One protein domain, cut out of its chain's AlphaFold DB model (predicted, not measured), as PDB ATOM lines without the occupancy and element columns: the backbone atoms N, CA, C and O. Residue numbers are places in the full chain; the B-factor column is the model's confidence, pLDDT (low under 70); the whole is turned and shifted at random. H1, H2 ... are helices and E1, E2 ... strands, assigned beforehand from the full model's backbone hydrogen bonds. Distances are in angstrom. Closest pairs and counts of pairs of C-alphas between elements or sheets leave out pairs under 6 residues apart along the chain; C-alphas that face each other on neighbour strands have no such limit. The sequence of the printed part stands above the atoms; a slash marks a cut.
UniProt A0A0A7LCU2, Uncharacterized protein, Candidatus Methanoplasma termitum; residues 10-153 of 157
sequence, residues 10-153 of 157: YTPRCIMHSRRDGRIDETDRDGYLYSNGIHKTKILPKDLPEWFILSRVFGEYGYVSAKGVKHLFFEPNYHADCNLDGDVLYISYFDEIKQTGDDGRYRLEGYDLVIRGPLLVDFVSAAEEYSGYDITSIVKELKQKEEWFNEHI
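AT A GLANCE: This is residues 10 to 153 of the 157 residues of an uncharacterized protein of Candidatus Methanoplasma termitum (UniProt A0A0A7LCU2). A strongly twisted sheet of five strands has the helix H1 packed on it, while the longer helix H2 only grazes it near the strand E3. Beyond the E2 edge lies the long unnamed stretch of residues 10 to 51, and the small hairpin E5 and E6 lies toward the other end of the longest axis. The printed part has 144 residues with seven named strands and then two named helices, E1 E2 E3 E4 E5 E6 E7 H1 H2; the larger sheet has the order E2, E1, E7, E4, E3, antiparallel except that E1 and E7 meet only at a point. The class is mixed, helices and strands, with under half of the residues in named elements. The whole is compact, with a radius of gyration of the C-alphas of 16.7 A and spans of 46 by 36 by 33 A.

HOW THE PARTS SIT: In the first stretch, residues 34 to 35 pair with residues 39 to 40, antiparallel. E1, residues 52 to 57, and E2, residues 60 to 65, form an antiparallel hairpin, with N 55 and O 62 at 2.8 A. E3, residues 71 to 75, and E4, residues 88 to 92, form another, with N 73 and O 90 at 3.0 A. E5, residues 98 to 100, and E6, residues 107 to 109, form a third, with N 100 and O 107 at 2.8 A; E5 is apart from E3. E7, residues 113 to 116, is antiparallel to E4, with N 115 and O 89 at 2.9 A. E1 and E7 meet only at a point, where C-alphas 57 and 115 face each other at 4.8 A. H1, residues 120 to 131, is on the sheet; its closest C-alphas to E1 are those of Phe 123 and Ile 53, 6.0 A apart. H2, residues 136 to 152, only grazes the sheet with its residues 137 to 142; the closest C-alphas of H2 and E3 are those of Ile 138 and Phe 74, 6.4 A apart. H1 and H2 are close but not clearly touching, with the C-alphas of Val 124 and Ile 138 8.0 A apart, at a shallow tilt of 15 degrees, opposite ways. In H1 and H2 every O i to N i+4 pair is within hydrogen-bond range.

IN THESE COORDINATES: E1 begins at C-alpha 52, (-21.558, -37.355, -2.798), and measures 12.9 A. E2 measures 15.8 A, E3 and E4 13.3 A each, E7 10.3 A, E5 6.1 A and E6 6.5 A. H1 measures 15.2 A and H2 24.6 A, ending at C-alpha 152, (-0.291, -32.062, 23.808).

THE WHOLE: The two C-alphas farthest apart are those of Asp 30 and Asp 103, 50.0 A. The printed part has no cut, and the link from E3 to E4, 12 residues, is long. The pLDDT is under 70 in residues 16 to 27, 80 to 82 and 102 to 105.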
ATOM      1  N   TYR A  10     -21.178 -30.249  -5.964       92.81
ATOM      2  CA  TYR A  10     -22.435 -29.520  -5.844       92.81
ATOM      3  C   TYR A  10     -22.422 -28.663  -4.588       92.81
ATOM      4  O   TYR A  10     -21.958 -29.087  -3.540       92.81
ATOM      5  N   THR A  11     -22.954 -27.451  -4.656       90.56
ATOM      6  CA  THR A  11     -22.974 -26.531  -3.506       90.56
ATOM      7  C   THR A  11     -24.356 -25.911  -3.344       90.56
ATOM      8  O   THR A  11     -25.038 -25.691  -4.344       90.56
ATOM      9  N   PRO A  12     -24.808 -25.608  -2.119       87.94
ATOM     10  CA  PRO A  12     -26.087 -24.928  -1.901       87.94
ATOM     11  C   PRO A  12     -26.112 -23.475  -2.396       87.94
ATOM     12  O   PRO A  12     -27.180 -22.870  -2.484       87.94
ATOM     13  N   ARG A  13     -24.940 -22.897  -2.682       82.94
ATOM     14  CA  ARG A  13     -24.754 -21.497  -3.070       82.94
ATOM     15  C   ARG A  13     -23.755 -21.383  -4.210       82.94
ATOM     16  O   ARG A  13     -22.854 -22.206  -4.330       82.94
ATOM     17  N   CYS A  14     -23.875 -20.330  -5.007       82.69
ATOM     18  CA  CYS A  14     -22.861 -19.989  -5.999       82.69
ATOM     19  C   CYS A  14     -21.587 -19.474  -5.300       82.69
ATOM     20  O   CYS A  14     -21.655 -18.510  -4.543       82.69
ATOM     21  N   ILE A  15     -20.433 -20.099  -5.554       76.19
ATOM     22  CA  ILE A  15     -19.151 -19.803  -4.877       76.19
ATOM     23  C   ILE A  15     -18.128 -19.080  -5.770       76.19
ATOM     24  O   ILE A  15     -17.066 -18.680  -5.293       76.19
ATOM     25  N   MET A  16     -18.407 -18.877  -7.064       64.31
ATOM     26  CA  MET A  16     -17.439 -18.256  -7.977       64.31
ATOM     27  C   MET A  16     -17.563 -16.720  -8.018       64.31
ATOM     28  O   MET A  16     -18.613 -16.159  -8.325       64.31
ATOM     29  N   HIS A  17     -16.453 -16.032  -7.728       53.62
ATOM     30  CA  HIS A  17     -16.328 -14.571  -7.711       53.62
ATOM     31  C   HIS A  17     -16.729 -13.890  -9.032       53.62
ATOM     32  O   HIS A  17     -16.081 -14.080 -10.060       53.62
ATOM     33  N   SER A  18     -17.608 -12.889  -8.944       40.66
ATOM     34  CA  SER A  18     -17.385 -11.625  -9.653       40.66
ATOM     35  C   SER A  18     -16.880 -10.592  -8.648       40.66
ATOM     36  O   SER A  18     -17.647 -10.014  -7.886       40.66
ATOM     37  N   ARG A  19     -15.571 -10.311  -8.667       42.75
ATOM     38  CA  ARG A  19     -14.972  -9.143  -7.986       42.75
ATOM     39  C   ARG A  19     -15.340  -7.800  -8.654       42.75
ATOM     40  O   ARG A  19     -14.675  -6.801  -8.400       42.75
ATOM     41  N   ARG A  20     -16.345  -7.745  -9.538       43.22
ATOM     42  CA  ARG A  20     -16.714  -6.521 -10.275       43.22
ATOM     43  C   ARG A  20     -18.194  -6.177 -10.295       43.22
ATOM     44  O   ARG A  20     -18.517  -5.057 -10.659       43.22
ATOM     45  N   ASP A  21     -19.075  -7.093  -9.927       44.50
ATOM     46  CA  ASP A  21     -20.503  -6.902 -10.143       44.50
ATOM     47  C   ASP A  21     -21.212  -7.545  -8.959       44.50
ATOM     48  O   ASP A  21     -21.248  -8.770  -8.866       44.50
ATOM     49  N   GLY A  22     -21.637  -6.729  -7.993       47.50
ATOM     50  CA  GLY A  22     -22.173  -7.151  -6.698       47.50
ATOM     51  C   GLY A  22     -23.429  -8.014  -6.811       47.50
ATOM     52  O   GLY A  22     -24.536  -7.545  -6.559       47.50
ATOM     53  N   ARG A  23     -23.263  -9.289  -7.165       53.28
ATOM     54  CA  ARG A  23     -24.324 -10.292  -7.178       53.28
ATOM     55  C   ARG A  23     -24.252 -11.138  -5.911       53.28
ATOM     56  O   ARG A  23     -23.386 -11.985  -5.749       53.28
ATOM     57  N   ILE A  24     -25.150 -10.745  -5.015       51.19
ATOM     58  CA  ILE A  24     -25.967 -11.487  -4.052       51.19
ATOM     59  C   ILE A  24     -25.591 -12.966  -3.867       51.19
ATOM     60  O   ILE A  24     -25.622 -13.763  -4.799       51.19
ATOM     61  N   ASP A  25     -25.334 -13.294  -2.604       53.69
ATOM     62  CA  ASP A  25     -25.317 -14.620  -1.989       53.69
ATOM     63  C   ASP A  25     -26.684 -15.314  -2.213       53.69
ATOM     64  O   ASP A  25     -27.559 -15.343  -1.347       53.69
ATOM     65  N   GLU A  26     -26.952 -15.755  -3.445       61.19
ATOM     66  CA  GLU A  26     -28.220 -16.379  -3.818       61.19
ATOM     67  C   GLU A  26     -28.186 -17.849  -3.409       61.19
ATOM     68  O   GLU A  26     -27.740 -18.727  -4.147       61.19
ATOM     69  N   THR A  27     -28.672 -18.113  -2.197       65.00
ATOM     70  CA  THR A  27     -29.198 -19.441  -1.881       65.00
ATOM     71  C   THR A  27     -30.506 -19.600  -2.642       65.00
ATOM     72  O   THR A  27     -31.384 -18.733  -2.573       65.00
ATOM     73  N   ASP A  28     -30.642 -20.696  -3.380       73.44
ATOM     74  CA  ASP A  28     -31.901 -20.991  -4.039       73.44
ATOM     75  C   ASP A  28     -33.001 -21.239  -2.993       73.44
ATOM     76  O   ASP A  28     -32.820 -22.022  -2.061       73.44
ATOM     77  N   ARG A  29     -34.150 -20.562  -3.133       74.25
ATOM     78  CA  ARG A  29     -35.258 -20.673  -2.165       74.25
ATOM     79  C   ARG A  29     -35.872 -22.069  -2.124       74.25
ATOM     80  O   ARG A  29     -36.420 -22.444  -1.091       74.25
ATOM     81  N   ASP A  30     -35.775 -22.809  -3.221       82.44
ATOM     82  CA  ASP A  30     -36.314 -24.157  -3.350       82.44
ATOM     83  C   ASP A  30     -35.282 -25.220  -2.917       82.44
ATOM     84  O   ASP A  30     -35.598 -26.409  -2.868       82.44
ATOM     85  N   GLY A  31     -34.062 -24.801  -2.554       85.06
ATOM     86  CA  GLY A  31     -32.990 -25.664  -2.060       85.06
ATOM     87  C   GLY A  31     -32.180 -26.365  -3.152       85.06
ATOM     88  O   GLY A  31     -31.453 -27.313  -2.846       85.06
ATOM     89  N   TYR A  32     -32.297 -25.940  -4.416       90.25
ATOM     90  CA  TYR A  32     -31.534 -26.541  -5.509       90.25
ATOM     91  C   TYR A  32     -30.037 -26.239  -5.423       90.25
ATOM     92  O   TYR A  32     -29.611 -25.142  -5.062       90.25
ATOM     93  N   LEU A  33     -29.235 -27.219  -5.830       91.06
ATOM     94  CA  LEU A  33     -27.783 -27.135  -5.800       91.06
ATOM     95  C   LEU A  33     -27.202 -26.483  -7.059       91.06
ATOM     96  O   LEU A  33     -27.785 -26.515  -8.146       91.06
ATOM     97  N   TYR A  34     -25.997 -25.944  -6.919       89.38
ATOM     98  CA  TYR A  34     -25.169 -25.395  -7.982       89.38
ATOM     99  C   TYR A  34     -24.053 -26.384  -8.324       89.38
ATOM    100  O   TYR A  34     -23.220 -26.700  -7.470       89.38
ATOM    101  N   SER A  35     -24.001 -26.859  -9.568       89.69
ATOM    102  CA  SER A  35     -22.923 -27.729 -10.046       89.69
ATOM    103  C   SER A  35     -21.640 -26.930 -10.250       89.69
ATOM    104  O   SER A  35     -21.671 -25.833 -10.825       89.69
ATOM    105  N   ASN A  36     -20.526 -27.485  -9.775       87.06
ATOM    106  CA  ASN A  36     -19.206 -26.859  -9.674       87.06
ATOM    107  C   ASN A  36     -19.240 -25.475  -9.010       87.06
ATOM    108  O   ASN A  36     -18.369 -24.645  -9.251       87.06
ATOM    109  N   GLY A  37     -20.277 -25.200  -8.211       83.94
ATOM    110  CA  GLY A  37     -20.424 -23.909  -7.555       83.94
ATOM    111  C   GLY A  37     -20.803 -22.740  -8.449       83.94
ATOM    112  O   GLY A  37     -20.698 -21.598  -8.010       83.94
ATOM    113  N   ILE A  38     -21.222 -23.003  -9.690       83.88
ATOM    114  CA  ILE A  38     -21.467 -21.960 -10.695       83.88
ATOM    115  C   ILE A  38     -22.853 -22.117 -11.312       83.88
ATOM    116  O   ILE A  38     -23.625 -21.162 -11.387       83.88
ATOM    117  N   HIS A  39     -23.184 -23.318 -11.785       86.44
ATOM    118  CA  HIS A  39     -24.381 -23.511 -12.596       86.44
ATOM    119  C   HIS A  39     -25.533 -24.014 -11.738       86.44
ATOM    120  O   HIS A  39     -25.483 -25.122 -11.212       86.44
ATOM    121  N   LYS A  40     -26.586 -23.202 -11.619       86.75
ATOM    122  CA  LYS A  40     -27.820 -23.588 -10.934       86.75
ATOM    123  C   LYS A  40     -28.420 -24.840 -11.577       86.75
ATOM    124  O   LYS A  40     -28.547 -24.912 -12.801       86.75
ATOM    125  N   THR A  41     -28.822 -25.799 -10.754       88.94
ATOM    126  CA  THR A  41     -29.434 -27.053 -11.208       88.94
ATOM    127  C   THR A  41     -30.873 -27.183 -10.708       88.94
ATOM    128  O   THR A  41     -31.428 -26.251 -10.131       88.94
ATOM    129  N   LYS A  42     -31.495 -28.334 -10.976       91.12
ATOM    130  CA  LYS A  42     -32.774 -28.752 -10.379       91.12
ATOM    131  C   LYS A  42     -32.593 -29.954  -9.442       91.12
ATOM    132  O   LYS A  42     -33.531 -30.710  -9.229       91.12
ATOM    133  N   ILE A  43     -31.369 -30.162  -8.964       90.06
ATOM    134  CA  ILE A  43     -30.985 -31.289  -8.114       90.06
ATOM    135  C   ILE A  43     -31.050 -30.817  -6.664       90.06
ATOM    136  O   ILE A  43     -30.476 -29.778  -6.330       90.06
ATOM    137  N   LEU A  44     -31.750 -31.564  -5.817       91.81
ATOM    138  CA  LEU A  44     -31.743 -31.377  -4.368       91.81
ATOM    139  C   LEU A  44     -30.675 -32.281  -3.732       91.81
ATOM    140  O   LEU A  44     -30.314 -33.296  -4.321       91.81
ATOM    141  N   PRO A  45     -30.220 -31.996  -2.498       91.56
ATOM    142  CA  PRO A  45     -29.295 -32.877  -1.780       91.56
ATOM    143  C   PRO A  45     -29.727 -34.346  -1.728       91.56
ATOM    144  O   PRO A  45     -28.906 -35.235  -1.885       91.56
ATOM    145  N   LYS A  46     -31.030 -34.606  -1.568       91.81
ATOM    146  CA  LYS A  46     -31.601 -35.964  -1.538       91.81
ATOM    147  C   LYS A  46     -31.576 -36.691  -2.889       91.81
ATOM    148  O   LYS A  46     -31.776 -37.898  -2.920       91.81
ATOM    149  N   ASP A  47     -31.427 -35.945  -3.982       92.94
ATOM    150  CA  ASP A  47     -31.357 -36.496  -5.336       92.94
ATOM    151  C   ASP A  47     -29.903 -36.821  -5.714       92.94
ATOM    152  O   ASP A  47     -29.657 -37.417  -6.765       92.94
ATOM    153  N   LEU A  48     -28.935 -36.406  -4.883       93.06
ATOM    154  CA  LEU A  48     -27.541 -36.759  -5.077       93.06
ATOM    155  C   LEU A  48     -27.329 -38.249  -4.788       93.06
ATOM    156  O   LEU A  48     -27.888 -38.786  -3.831       93.06
ATOM    157  N   PRO A  49     -26.485 -38.915  -5.586       94.50
ATOM    158  CA  PRO A  49     -25.999 -40.240  -5.247       94.50
ATOM    159  C   PRO A  49     -25.273 -40.279  -3.896       94.50
ATOM    160  O   PRO A  49     -24.651 -39.300  -3.494       94.50
ATOM    161  N   GLU A  50     -25.268 -41.446  -3.255       95.06
ATOM    162  CA  GLU A  50     -24.620 -41.680  -1.952       95.06
ATOM    163  C   GLU A  50     -23.114 -41.386  -1.935       95.06
ATOM    164  O   GLU A  50     -22.571 -40.985  -0.911       95.06
ATOM    165  N   TRP A  51     -22.446 -41.491  -3.088       95.50
ATOM    166  CA  TRP A  51     -21.029 -41.155  -3.221       95.50
ATOM    167  C   TRP A  51     -20.749 -39.645  -3.202       95.50
ATOM    168  O   TRP A  51     -19.601 -39.247  -3.371       95.50
ATOM    169  N   PHE A  52     -21.757 -38.783  -3.040       96.12
ATOM    170  CA  PHE A  52     -21.558 -37.355  -2.798       96.12
ATOM    171  C   PHE A  52     -21.549 -37.056  -1.302       96.12
ATOM    172  O   PHE A  52     -22.586 -37.051  -0.639       96.12
ATOM    173  N   ILE A  53     -20.370 -36.731  -0.786       96.38
ATOM    174  CA  ILE A  53     -20.146 -36.538   0.643       96.38
ATOM    175  C   ILE A  53     -20.172 -35.054   0.977       96.38
ATOM    176  O   ILE A  53     -19.546 -34.235   0.300       96.38
ATOM    177  N   LEU A  54     -20.904 -34.702   2.033       95.06
ATOM    178  CA  LEU A  54     -20.898 -33.350   2.574       95.06
ATOM    179  C   LEU A  54     -19.501 -33.021   3.112       95.06
ATOM    180  O   LEU A  54     -18.919 -33.768   3.889       95.06
ATOM    181  N   SER A  55     -18.946 -31.891   2.704       93.69
ATOM    182  CA  SER A  55     -17.597 -31.456   3.053       93.69
ATOM    183  C   SER A  55     -17.500 -29.935   3.035       93.69
ATOM    184  O   SER A  55     -18.381 -29.242   2.519       93.69
ATOM    185  N   ARG A  56     -16.421 -29.391   3.605       90.56
ATOM    186  CA  ARG A  56     -16.165 -27.948   3.583       90.56
ATOM    187  C   ARG A  56     -15.230 -27.584   2.435       90.56
ATOM    188  O   ARG A  56     -14.022 -27.787   2.533       90.56
ATOM    189  N   VAL A  57     -15.785 -27.025   1.366       87.94
ATOM    190  CA  VAL A  57     -15.084 -26.634   0.134       87.94
ATOM    191  C   VAL A  57     -15.025 -25.110   0.071       87.94
ATOM    192  O   VAL A  57     -16.041 -24.442   0.229       87.94
ATOM    193  N   PHE A  58     -13.840 -24.530  -0.138       77.25
ATOM    194  CA  PHE A  58     -13.650 -23.065  -0.197       77.25
ATOM    195  C   PHE A  58     -14.201 -22.280   1.015       77.25
ATOM    196  O   PHE A  58     -14.526 -21.102   0.903       77.25
ATOM    197  N   GLY A  59     -14.283 -22.915   2.188       77.38
ATOM    198  CA  GLY A  59     -14.803 -22.300   3.414       77.38
ATOM    199  C   GLY A  59     -16.307 -22.485   3.641       77.38
ATOM    200  O   GLY A  59     -16.748 -22.265   4.770       77.38
ATOM    201  N   GLU A  60     -17.037 -22.987   2.644       84.00
ATOM    202  CA  GLU A  60     -18.485 -23.229   2.651       84.00
ATOM    203  C   GLU A  60     -18.814 -24.728   2.610       84.00
ATOM    204  O   GLU A  60     -17.956 -25.557   2.314       84.00
ATOM    205  N   TYR A  61     -20.064 -25.095   2.893       89.94
ATOM    206  CA  TYR A  61     -20.521 -26.481   2.754       89.94
ATOM    207  C   TYR A  61     -20.815 -26.831   1.291       89.94
ATOM    208  O   TYR A  61     -21.502 -26.095   0.582       89.94
ATOM    209  N   GLY A  62     -20.339 -27.992   0.852       92.69
ATOM    210  CA  GLY A  62     -20.581 -28.546  -0.475       92.69
ATOM    211  C   GLY A  62     -20.568 -30.068  -0.457       92.69
ATOM    212  O   GLY A  62     -20.020 -30.683   0.448       92.69
ATOM    213  N   TYR A  63     -21.184 -30.671  -1.460       95.31
ATOM    214  CA  TYR A  63     -21.209 -32.105  -1.689       95.31
ATOM    215  C   TYR A  63     -20.171 -32.454  -2.750       95.31
ATOM    216  O   TYR A  63     -20.259 -31.977  -3.884       95.31
ATOM    217  N   VAL A  64     -19.192 -33.274  -2.386       95.94
ATOM    218  CA  VAL A  64     -18.052 -33.635  -3.236       95.94
ATOM    219  C   VAL A  64     -18.163 -35.104  -3.621       95.94
ATOM    220  O   VAL A  64     -18.433 -35.945  -2.767       95.94
ATOM    221  N   SER A  65     -17.962 -35.426  -4.897       96.31
ATOM    222  CA  SER A  65     -18.004 -36.814  -5.370       96.31
ATOM    223  C   SER A  65     -16.806 -37.602  -4.841       96.31
ATOM    224  O   SER A  65     -15.680 -37.347  -5.242       96.31
ATOM    225  N   ALA A  66     -17.007 -38.611  -4.005       96.44
ATOM    226  CA  ALA A  66     -15.958 -39.564  -3.635       96.44
ATOM    227  C   ALA A  66     -15.663 -40.583  -4.751       96.44
ATOM    228  O   ALA A  66     -14.634 -41.251  -4.744       96.44
ATOM    229  N   LYS A  67     -16.555 -40.688  -5.742       95.62
ATOM    230  CA  LYS A  67     -16.394 -41.581  -6.888       95.62
ATOM    231  C   LYS A  67     -15.440 -40.994  -7.923       95.62
ATOM    232  O   LYS A  67     -15.586 -39.837  -8.319       95.62
ATOM    233  N   GLY A  68     -14.536 -41.833  -8.424       94.56
ATOM    234  CA  GLY A  68     -13.577 -41.483  -9.474       94.56
ATOM    235  C   GLY A  68     -12.358 -40.708  -8.970       94.56
ATOM    236  O   GLY A  68     -11.589 -40.205  -9.783       94.56
ATOM    237  N   VAL A  69     -12.174 -40.612  -7.650       96.25
ATOM    238  CA  VAL A  69     -10.947 -40.101  -7.037       96.25
ATOM    239  C   VAL A  69      -9.765 -40.932  -7.526       96.25
ATOM    240  O   VAL A  69      -9.780 -42.162  -7.439       96.25
ATOM    241  N   LYS A  70      -8.748 -40.236  -8.035       95.50
ATOM    242  CA  LYS A  70      -7.514 -40.815  -8.569       95.50
ATOM    243  C   LYS A  70      -6.343 -40.634  -7.615       95.50
ATOM    244  O   LYS A  70      -5.515 -41.533  -7.497       95.50
ATOM    245  N   HIS A  71      -6.259 -39.482  -6.955       96.38
ATOM    246  CA  HIS A  71      -5.183 -39.187  -6.022       96.38
ATOM    247  C   HIS A  71      -5.664 -38.294  -4.880       96.38
ATOM    248  O   HIS A  71      -6.375 -37.313  -5.105       96.38
ATOM    249  N   LEU A  72      -5.242 -38.617  -3.659       96.50
ATOM    250  CA  LEU A  72      -5.481 -37.826  -2.460       96.50
ATOM    251  C   LEU A  72      -4.151 -37.388  -1.860       96.50
ATOM    252  O   LEU A  72      -3.165 -38.120  -1.894       96.50
ATOM    253  N   PHE A  73      -4.130 -36.191  -1.287       94.69
ATOM    254  CA  PHE A  73      -3.011 -35.726  -0.479       94.69
ATOM    255  C   PHE A  73      -3.555 -35.089   0.793       94.69
ATOM    256  O   PHE A  73      -4.261 -34.081   0.741       94.69
ATOM    257  N   PHE A  74      -3.248 -35.708   1.929       94.44
ATOM    258  CA  PHE A  74      -3.642 -35.222   3.244       94.44
ATOM    259  C   PHE A  74      -2.527 -34.357   3.829       94.44
ATOM    260  O   PHE A  74      -1.391 -34.807   3.958       94.44
ATOM    261  N   GLU A  75      -2.862 -33.118   4.172       91.38
ATOM    262  CA  GLU A  75      -1.964 -32.163   4.813       91.38
ATOM    263  C   GLU A  75      -2.452 -31.899   6.248       91.38
ATOM    264  O   GLU A  75      -3.390 -31.115   6.454       91.38
ATOM    265  N   PRO A  76      -1.847 -32.569   7.249       89.75
ATOM    266  CA  PRO A  76      -2.194 -32.373   8.645       89.75
ATOM    267  C   PRO A  76      -1.642 -31.050   9.183       89.75
ATOM    268  O   PRO A  76      -0.533 -30.612   8.877       89.75
ATOM    269  N   ASN A  77      -2.412 -30.440  10.070       86.50
ATOM    270  CA  ASN A  77      -2.108 -29.208  10.766       86.50
ATOM    271  C   ASN A  77      -1.932 -29.481  12.266       86.50
ATOM    272  O   ASN A  77      -2.909 -29.625  13.001       86.50
ATOM    273  N   TYR A  78      -0.682 -29.522  12.723       82.81
ATOM    274  CA  TYR A  78      -0.299 -29.799  14.114       82.81
ATOM    275  C   TYR A  78      -0.277 -28.538  15.008       82.81
ATOM    276  O   TYR A  78       0.577 -28.388  15.881       82.81
ATOM    277  N   HIS A  79      -1.184 -27.582  14.792       76.75
ATOM    278  CA  HIS A  79      -1.328 -26.433  15.691       76.75
ATOM    279  C   HIS A  79      -2.193 -26.774  16.915       76.75
ATOM    280  O   HIS A  79      -3.235 -27.415  16.798       76.75
ATOM    281  N   ALA A  80      -1.777 -26.283  18.090       61.19
ATOM    282  CA  ALA A  80      -2.341 -26.610  19.406       61.19
ATOM    283  C   ALA A  80      -3.801 -26.162  19.646       61.19
ATOM    284  O   ALA A  80      -4.339 -26.407  20.714       61.19
ATOM    285  N   ASP A  81      -4.460 -25.534  18.674       68.00
ATOM    286  CA  ASP A  81      -5.861 -25.111  18.795       68.00
ATOM    287  C   ASP A  81      -6.784 -25.830  17.789       68.00
ATOM    288  O   ASP A  81      -7.988 -25.586  17.766       68.00
ATOM    289  N   CYS A  82      -6.244 -26.723  16.947       65.00
ATOM    290  CA  CYS A  82      -6.948 -27.283  15.790       65.00
ATOM    291  C   CYS A  82      -6.828 -28.816  15.740       65.00
ATOM    292  O   CYS A  82      -5.847 -29.330  15.206       65.00
ATOM    293  N   ASN A  83      -7.839 -29.558  16.223       73.81
ATOM    294  CA  ASN A  83      -7.839 -31.028  16.113       73.81
ATOM    295  C   ASN A  83      -7.889 -31.488  14.652       73.81
ATOM    296  O   ASN A  83      -6.930 -32.058  14.163       73.81
ATOM    297  N   LEU A  84      -8.976 -31.199  13.930       81.25
ATOM    298  CA  LEU A  84      -9.101 -31.472  12.488       81.25
ATOM    299  C   LEU A  84      -9.510 -30.226  11.693       81.25
ATOM    300  O   LEU A  84      -9.399 -30.204  10.474       81.25
ATOM    301  N   ASP A  85      -9.952 -29.158  12.364       82.12
ATOM    302  CA  ASP A  85     -10.483 -27.948  11.720       82.12
ATOM    303  C   ASP A  85      -9.475 -27.242  10.802       82.12
ATOM    304  O   ASP A  85      -9.856 -26.588   9.828       82.12
ATOM    305  N   GLY A  86      -8.187 -27.385  11.117       83.69
ATOM    306  CA  GLY A  86      -7.085 -26.825  10.346       83.69
ATOM    307  C   GLY A  86      -6.592 -27.712   9.205       83.69
ATOM    308  O   GLY A  86      -5.770 -27.234   8.421       83.69
ATOM    309  N   ASP A  87      -7.067 -28.956   9.118       90.19
ATOM    310  CA  ASP A  87      -6.572 -29.942   8.159       90.19
ATOM    311  C   ASP A  87      -7.130 -29.730   6.773       90.19
ATOM    312  O   ASP A  87      -8.237 -29.210   6.580       90.19
ATOM    313  N   VAL A  88      -6.329 -30.152   5.803       92.12
ATOM    314  CA  VAL A  88      -6.614 -29.973   4.393       92.12
ATOM    315  C   VAL A  88      -6.453 -31.306   3.685       92.12
ATOM    316  O   VAL A  88      -5.447 -31.992   3.832       92.12
ATOM    317  N   LEU A  89      -7.449 -31.666   2.885       95.31
ATOM    318  CA  LEU A  89      -7.357 -32.780   1.955       95.31
ATOM    319  C   LEU A  89      -7.464 -32.233   0.534       95.31
ATOM    320  O   LEU A  89      -8.450 -31.587   0.166       95.31
ATOM    321  N   TYR A  90      -6.434 -32.499  -0.255       95.19
ATOM    322  CA  TYR A  90      -6.385 -32.200  -1.677       95.19
ATOM    323  C   TYR A  90      -6.855 -33.427  -2.451       95.19
ATOM    324  O   TYR A  90      -6.407 -34.544  -2.186       95.19
ATOM    325  N   ILE A  91      -7.753 -33.211  -3.406       96.06
ATOM    326  CA  ILE A  91      -8.414 -34.272  -4.162       96.06
ATOM    327  C   ILE A  91      -8.140 -34.054  -5.643       96.06
ATOM    328  O   ILE A  91      -8.354 -32.954  -6.157       96.06
ATOM    329  N   SER A  92      -7.700 -35.105  -6.328       95.88
ATOM    330  CA  SER A  92      -7.567 -35.138  -7.780       95.88
ATOM    331  C   SER A  92      -8.351 -36.300  -8.377       95.88
ATOM    332  O   SER A  92      -8.304 -37.430  -7.879       95.88
ATOM    333  N   TYR A  93      -9.056 -36.016  -9.465       94.50
ATOM    334  CA  TYR A  93      -9.797 -36.974 -10.283       94.50
ATOM    335  C   TYR A  93      -9.055 -37.279 -11.587       94.50
ATOM    336  O   TYR A  93      -9.233 -38.352 -12.163       94.50
ATOM    337  N   PHE A  94      -8.204 -36.360 -12.052       91.75
ATOM    338  CA  PHE A  94      -7.580 -36.457 -13.374       91.75
ATOM    339  C   PHE A  94      -6.082 -36.731 -13.318       91.75
ATOM    340  O   PHE A  94      -5.588 -37.571 -14.078       91.75
ATOM    341  N   ASP A  95      -5.369 -36.108 -12.386       92.50
ATOM    342  CA  ASP A  95      -3.911 -36.119 -12.326       92.50
ATOM    343  C   ASP A  95      -3.389 -36.711 -11.010       92.50
ATOM    344  O   ASP A  95      -4.123 -36.999 -10.068       92.50
ATOM    345  N   GLU A  96      -2.089 -36.974 -10.966       93.56
ATOM    346  CA  GLU A  96      -1.403 -37.265  -9.710       93.56
ATOM    347  C   GLU A  96      -1.033 -35.939  -9.042       93.56
ATOM    348  O   GLU A  96      -0.530 -35.030  -9.712       93.56
ATOM    349  N   ILE A  97      -1.257 -35.830  -7.730       93.38
ATOM    350  CA  ILE A  97      -0.887 -34.620  -6.992       93.38
ATOM    351  C   ILE A  97       0.618 -34.641  -6.766       93.38
ATOM    352  O   ILE A  97       1.154 -35.576  -6.174       93.38
ATOM    353  N   LYS A  98       1.298 -33.588  -7.212       92.50
ATOM    354  CA  LYS A  98       2.749 -33.457  -7.089       92.50
ATOM    355  C   LYS A  98       3.096 -32.324  -6.152       92.50
ATOM    356  O   LYS A  98       2.547 -31.229  -6.251       92.50
ATOM    357  N   GLN A  99       4.053 -32.593  -5.277       88.31
ATOM    358  CA  GLN A  99       4.686 -31.574  -4.462       88.31
ATOM    359  C   GLN A  99       5.816 -30.935  -5.278       88.31
ATOM    360  O   GLN A  99       6.767 -31.609  -5.668       88.31
ATOM    361  N   THR A 100       5.686 -29.647  -5.586       85.38
ATOM    362  CA  THR A 100       6.636 -28.860  -6.385       85.38
ATOM    363  C   THR A 100       7.212 -27.711  -5.559       85.38
ATOM    364  O   THR A 100       6.577 -27.222  -4.627       85.38
ATOM    365  N   GLY A 101       8.421 -27.253  -5.887       76.50
ATOM    366  CA  GLY A 101       9.048 -26.083  -5.263       76.50
ATOM    367  C   GLY A 101      10.457 -26.349  -4.738       76.50
ATOM    368  O   GLY A 101      10.762 -27.450  -4.292       76.50
ATOM    369  N   ASP A 102      11.282 -25.305  -4.785       65.38
ATOM    370  CA  ASP A 102      12.588 -25.210  -4.128       65.38
ATOM    371  C   ASP A 102      12.524 -24.111  -3.050       65.38
ATOM    372  O   ASP A 102      11.611 -23.280  -3.048       65.38
ATOM    373  N   ASP A 103      13.484 -24.107  -2.124       55.12
ATOM    374  CA  ASP A 103      13.667 -23.084  -1.076       55.12
ATOM    375  C   ASP A 103      12.675 -23.120   0.109       55.12
ATOM    376  O   ASP A 103      12.288 -22.091   0.669       55.12
ATOM    377  N   GLY A 104      12.273 -24.319   0.547       59.06
ATOM    378  CA  GLY A 104      11.548 -24.502   1.817       59.06
ATOM    379  C   GLY A 104      10.072 -24.085   1.795       59.06
ATOM    380  O   GLY A 104       9.426 -24.048   2.842       59.06
ATOM    381  N   ARG A 105       9.516 -23.794   0.613       61.91
ATOM    382  CA  ARG A 105       8.076 -23.611   0.388       61.91
ATOM    383  C   ARG A 105       7.622 -24.558  -0.709       61.91
ATOM    384  O   ARG A 105       7.781 -24.255  -1.889       61.91
ATOM    385  N   TYR A 106       7.048 -25.688  -0.319       73.38
ATOM    386  CA  TYR A 106       6.411 -26.559  -1.292       73.38
ATOM    387  C   TYR A 106       5.050 -25.999  -1.719       73.38
ATOM    388  O   TYR A 106       4.383 -25.260  -0.992       73.38
ATOM    389  N   ARG A 107       4.649 -26.360  -2.927       84.12
ATOM    390  CA  ARG A 107       3.329 -26.166  -3.513       84.12
ATOM    391  C   ARG A 107       2.808 -27.529  -3.922       84.12
ATOM    392  O   ARG A 107       3.584 -28.431  -4.212       84.12
ATOM    393  N   LEU A 108       1.495 -27.667  -3.933       89.06
ATOM    394  CA  LEU A 108       0.844 -28.835  -4.499       89.06
ATOM    395  C   LEU A 108       0.275 -28.437  -5.857       89.06
ATOM    396  O   LEU A 108      -0.304 -27.362  -6.003       89.06
ATOM    397  N   GLU A 109       0.473 -29.291  -6.850       90.44
ATOM    398  CA  GLU A 109      -0.051 -29.144  -8.206       90.44
ATOM    399  C   GLU A 109      -0.804 -30.415  -8.604       90.44
ATOM    400  O   GLU A 109      -0.542 -31.489  -8.066       90.44
ATOM    401  N   GLY A 110      -1.741 -30.298  -9.549       91.06
ATOM    402  CA  GLY A 110      -2.497 -31.446 -10.070       91.06
ATOM    403  C   GLY A 110      -3.697 -31.878  -9.221       91.06
ATOM    404  O   GLY A 110      -4.204 -32.977  -9.423       91.06
ATOM    405  N   TYR A 111      -4.153 -31.050  -8.276       93.50
ATOM    406  CA  TYR A 111      -5.410 -31.263  -7.550       93.50
ATOM    407  C   TYR A 111      -6.563 -30.462  -8.179       93.50
ATOM    408  O   TYR A 111      -6.357 -29.360  -8.689       93.50
ATOM    409  N   ASP A 112      -7.780 -30.994  -8.082       92.50
ATOM    410  CA  ASP A 112      -9.010 -30.389  -8.611       92.50
ATOM    411  C   ASP A 112      -9.817 -29.672  -7.526       92.50
ATOM    412  O   ASP A 112     -10.422 -28.624  -7.765       92.50
ATOM    413  N   LEU A 113      -9.832 -30.239  -6.317       92.50
ATOM    414  CA  LEU A 113     -10.604 -29.741  -5.184       92.50
ATOM    415  C   LEU A 113      -9.790 -29.770  -3.895       92.50
ATOM    416  O   LEU A 113      -8.855 -30.552  -3.727       92.50
ATOM    417  N   VAL A 114     -10.191 -28.904  -2.969       92.94
ATOM    418  CA  VAL A 114      -9.637 -28.829  -1.620       92.94
ATOM    419  C   VAL A 114     -10.789 -28.833  -0.631       92.94
ATOM    420  O   VAL A 114     -11.664 -27.963  -0.698       92.94
ATOM    421  N   ILE A 115     -10.764 -29.784   0.299       94.31
ATOM    422  CA  ILE A 115     -11.694 -29.840   1.427       94.31
ATOM    423  C   ILE A 115     -10.950 -29.644   2.743       94.31
ATOM    424  O   ILE A 115      -9.739 -29.852   2.824       94.31
ATOM    425  N   ARG A 116     -11.669 -29.189   3.769       91.88
ATOM    426  CA  ARG A 116     -11.095 -28.887   5.085       91.88
ATOM    427  C   ARG A 116     -11.958 -29.387   6.228       91.88
ATOM    428  O   ARG A 116     -13.176 -29.506   6.088       91.88
ATOM    429  N   GLY A 117     -11.327 -29.534   7.385       88.56
ATOM    430  CA  GLY A 117     -12.029 -29.802   8.630       88.56
ATOM    431  C   GLY A 117     -12.407 -31.271   8.820       88.56
ATOM    432  O   GLY A 117     -12.118 -32.109   7.970       88.56
ATOM    433  N   PRO A 118     -13.107 -31.595   9.918       88.38
ATOM    434  CA  PRO A 118     -13.358 -32.975  10.338       88.38
ATOM    435  C   PRO A 118     -14.122 -33.827   9.313       88.38
ATOM    436  O   PRO A 118     -13.912 -35.033   9.254       88.38
ATOM    437  N   LEU A 119     -14.948 -33.209   8.459       91.62
ATOM    438  CA  LEU A 119     -15.707 -33.905   7.408       91.62
ATOM    439  C   LEU A 119     -14.820 -34.556   6.334       91.62
ATOM    440  O   LEU A 119     -15.302 -35.377   5.556       91.62
ATOM    441  N   LEU A 120     -13.524 -34.226   6.281       93.25
ATOM    442  CA  LEU A 120     -12.596 -34.921   5.389       93.25
ATOM    443  C   LEU A 120     -12.469 -36.411   5.728       93.25
ATOM    444  O   LEU A 120     -12.179 -37.194   4.832       93.25
ATOM    445  N   VAL A 121     -12.703 -36.812   6.984       93.94
ATOM    446  CA  VAL A 121     -12.622 -38.222   7.401       93.94
ATOM    447  C   VAL A 121     -13.707 -39.042   6.703       93.94
ATOM    448  O   VAL A 121     -13.403 -40.082   6.122       93.94
ATOM    449  N   ASP A 122     -14.937 -38.520   6.665       95.62
ATOM    450  CA  ASP A 122     -16.053 -39.149   5.951       95.62
ATOM    451  C   ASP A 122     -15.749 -39.270   4.450       95.62
ATOM    452  O   ASP A 122     -16.033 -40.293   3.825       95.62
ATOM    453  N   PHE A 123     -15.111 -38.246   3.870       96.88
ATOM    454  CA  PHE A 123     -14.701 -38.275   2.466       96.88
ATOM    455  C   PHE A 123     -13.636 -39.344   2.190       96.88
ATOM    456  O   PHE A 123     -13.721 -40.041   1.183       96.88
ATOM    457  N   VAL A 124     -12.641 -39.491   3.070       96.56
ATOM    458  CA  VAL A 124     -11.584 -40.508   2.931       96.56
ATOM    459  C   VAL A 124     -12.192 -41.911   2.947       96.56
ATOM    460  O   VAL A 124     -11.899 -42.700   2.050       96.56
ATOM    461  N   SER A 125     -13.089 -42.208   3.892       96.69
ATOM    462  CA  SER A 125     -13.799 -43.495   3.928       96.69
ATOM    463  C   SER A 125     -14.633 -43.735   2.666       96.69
ATOM    464  O   SER A 125     -14.592 -44.818   2.089       96.69
ATOM    465  N   ALA A 126     -15.333 -42.714   2.174       97.19
ATOM    466  CA  ALA A 126     -16.092 -42.830   0.934       97.19
ATOM    467  C   ALA A 126     -15.195 -43.018  -0.305       97.19
ATOM    468  O   ALA A 126     -15.590 -43.689  -1.254       97.19
ATOM    469  N   ALA A 127     -13.988 -42.445  -0.331       97.12
ATOM    470  CA  ALA A 127     -13.049 -42.638  -1.437       97.12
ATOM    471  C   ALA A 127     -12.511 -44.081  -1.488       97.12
ATOM    472  O   ALA A 127     -12.314 -44.628  -2.577       97.12
ATOM    473  N   GLU A 128     -12.321 -44.722  -0.334       97.56
ATOM    474  CA  GLU A 128     -12.043 -46.162  -0.261       97.56
ATOM    475  C   GLU A 128     -13.225 -46.968  -0.822       97.56
ATOM    476  O   GLU A 128     -13.043 -47.786  -1.725       97.56
ATOM    477  N   GLU A 129     -14.446 -46.684  -0.362       97.75
ATOM    478  CA  GLU A 129     -15.652 -47.433  -0.735       97.75
ATOM    479  C   GLU A 129     -16.036 -47.281  -2.217       97.75
ATOM    480  O   GLU A 129     -16.221 -48.269  -2.931       97.75
ATOM    481  N   TYR A 130     -16.148 -46.044  -2.707       97.06
ATOM    482  CA  TYR A 130     -16.709 -45.746  -4.032       97.06
ATOM    483  C   TYR A 130     -15.659 -45.607  -5.134       97.06
ATOM    484  O   TYR A 130     -16.012 -45.549  -6.318       97.06
ATOM    485  N   SER A 131     -14.384 -45.540  -4.757       95.56
ATOM    486  CA  SER A 131     -13.264 -45.341  -5.677       95.56
ATOM    487  C   SER A 131     -12.199 -46.432  -5.583       95.56
ATOM    488  O   SER A 131     -11.329 -46.489  -6.452       95.56
ATOM    489  N   GLY A 132     -12.254 -47.308  -4.571       95.62
ATOM    490  CA  GLY A 132     -11.229 -48.327  -4.337       95.62
ATOM    491  C   GLY A 132      -9.857 -47.726  -4.027       95.62
ATOM    492  O   GLY A 132      -8.838 -48.360  -4.303       95.62
ATOM    493  N   TYR A 133      -9.819 -46.482  -3.539       96.25
ATOM    494  CA  TYR A 133      -8.573 -45.784  -3.249       96.25
ATOM    495  C   TYR A 133      -7.920 -46.368  -1.991       96.25
ATOM    496  O   TYR A 133      -8.593 -46.577  -0.985       96.25
ATOM    497  N   ASP A 134      -6.607 -46.608  -2.027       96.44
ATOM    498  CA  ASP A 134      -5.869 -47.054  -0.843       96.44
ATOM    499  C   ASP A 134      -5.672 -45.887   0.131       96.44
ATOM    500  O   ASP A 134      -4.876 -44.975  -0.104       96.44
ATOM    501  N   ILE A 135      -6.396 -45.927   1.247       96.19
ATOM    502  CA  ILE A 135      -6.366 -44.891   2.285       96.19
ATOM    503  C   ILE A 135      -5.391 -45.200   3.426       96.19
ATOM    504  O   ILE A 135      -5.323 -44.439   4.393       96.19
ATOM    505  N   THR A 136      -4.624 -46.294   3.350       96.50
ATOM    506  CA  THR A 136      -3.796 -46.793   4.465       96.50
ATOM    507  C   THR A 136      -2.850 -45.724   5.019       96.50
ATOM    508  O   THR A 136      -2.714 -45.576   6.237       96.50
ATOM    509  N   SER A 137      -2.204 -44.956   4.138       94.12
ATOM    510  CA  SER A 137      -1.289 -43.875   4.523       94.12
ATOM    511  C   SER A 137      -2.011 -42.728   5.237       94.12
ATOM    512  O   SER A 137      -1.542 -42.266   6.275       94.12
ATOM    513  N   ILE A 138      -3.178 -42.320   4.733       94.88
ATOM    514  CA  ILE A 138      -3.989 -41.234   5.296       94.88
ATOM    515  C   ILE A 138      -4.543 -41.635   6.666       94.88
ATOM    516  O   ILE A 138      -4.437 -40.873   7.622       94.88
ATOM    517  N   VAL A 139      -5.073 -42.855   6.797       94.38
ATOM    518  CA  VAL A 139      -5.583 -43.379   8.075       94.38
ATOM    519  C   VAL A 139      -4.477 -43.445   9.124       94.38
ATOM    520  O   VAL A 139      -4.717 -43.155  10.296       94.38
ATOM    521  N   LYS A 140      -3.258 -43.818   8.723       94.88
ATOM    522  CA  LYS A 140      -2.106 -43.817   9.625       94.88
ATOM    523  C   LYS A 140      -1.787 -42.405  10.125       94.88
ATOM    524  O   LYS A 140      -1.592 -42.242  11.324       94.88
ATOM    525  N   GLU A 141      -1.768 -41.411   9.240       93.06
ATOM    526  CA  GLU A 141      -1.494 -40.012   9.604       93.06
ATOM    527  C   GLU A 141      -2.591 -39.433  10.514       93.06
ATOM    528  O   GLU A 141      -2.287 -38.813  11.529       93.06
ATOM    529  N   LEU A 142      -3.868 -39.705  10.219       91.88
ATOM    530  CA  LEU A 142      -4.995 -39.288  11.064       91.88
ATOM    531  C   LEU A 142      -4.873 -39.827  12.497       91.88
ATOM    532  O   LEU A 142      -5.094 -39.085  13.451       91.88
ATOM    533  N   LYS A 143      -4.469 -41.095  12.656       91.50
ATOM    534  CA  LYS A 143      -4.230 -41.699  13.979       91.50
ATOM    535  C   LYS A 143      -3.057 -41.056  14.709       91.50
ATOM    536  O   LYS A 143      -3.184 -40.727  15.883       91.50
ATOM    537  N   GLN A 144      -1.935 -40.843  14.019       90.81
ATOM    538  CA  GLN A 144      -0.771 -40.165  14.605       90.81
ATOM    539  C   GLN A 144      -1.126 -38.758  15.082       90.81
ATOM    540  O   GLN A 144      -0.700 -38.326  16.153       90.81
ATOM    541  N   LYS A 145      -1.958 -38.058  14.313       88.00
ATOM    542  CA  LYS A 145      -2.451 -36.745  14.692       88.00
ATOM    543  C   LYS A 145      -3.355 -36.787  15.920       88.00
ATOM    544  O   LYS A 145      -3.183 -35.971  16.824       88.00
ATOM    545  N   GLU A 146      -4.298 -37.721  15.966       87.62
ATOM    546  CA  GLU A 146      -5.176 -37.912  17.122       87.62
ATOM    547  C   GLU A 146      -4.371 -38.207  18.399       87.62
ATOM    548  O   GLU A 146      -4.652 -37.637  19.457       87.62
ATOM    549  N   GLU A 147      -3.342 -39.052  18.309       88.62
ATOM    550  CA  GLU A 147      -2.408 -39.328  19.409       88.62
ATOM    551  C   GLU A 147      -1.683 -38.051  19.853       88.62
ATOM    552  O   GLU A 147      -1.742 -37.688  21.030       88.62
ATOM    553  N   TRP A 148      -1.091 -37.309  18.911       87.06
ATOM    554  CA  TRP A 148      -0.404 -36.048  19.201       87.06
ATOM    555  C   TRP A 148      -1.325 -35.033  19.892       87.06
ATOM    556  O   TRP A 148      -0.938 -34.433  20.898       87.06
ATOM    557  N   PHE A 149      -2.556 -34.872  19.397       83.50
ATOM    558  CA  PHE A 149      -3.549 -33.959  19.966       83.50
ATOM    559  C   PHE A 149      -3.916 -34.360  21.402       83.50
ATOM    560  O   PHE A 149      -3.955 -33.513  22.293       83.50
ATOM    561  N   ASN A 150      -4.123 -35.654  21.664       83.50
ATOM    562  CA  ASN A 150      -4.423 -36.155  23.007       83.50
ATOM    563  C   ASN A 150      -3.265 -35.977  24.005       83.50
ATOM    564  O   ASN A 150      -3.523 -35.820  25.199       83.50
ATOM    565  N   GLU A 151      -2.012 -36.015  23.545       85.25
ATOM    566  CA  GLU A 151      -0.824 -35.821  24.387       85.25
ATOM    567  C   GLU A 151      -0.540 -34.345  24.701       85.25
ATOM    568  O   GLU A 151      -0.104 -34.021  25.808       85.25
ATOM    569  N   HIS A 152      -0.768 -33.448  23.740       80.50
ATOM    570  CA  HIS A 152      -0.291 -32.062  23.808       80.50
ATOM    571  C   HIS A 152      -1.372 -31.051  24.209       80.50
ATOM    572  O   HIS A 152      -1.041 -29.925  24.585       80.50
ATOM    573  N   ILE A 153      -2.649 -31.436  24.164       71.56
ATOM    574  CA  ILE A 153      -3.776 -30.558  24.489       71.56
ATOM    575  C   ILE A 153      -4.344 -30.953  25.856       71.56
ATOM    576  O   ILE A 153      -4.864 -32.062  26.014       71.56
TER     577      ILE A 153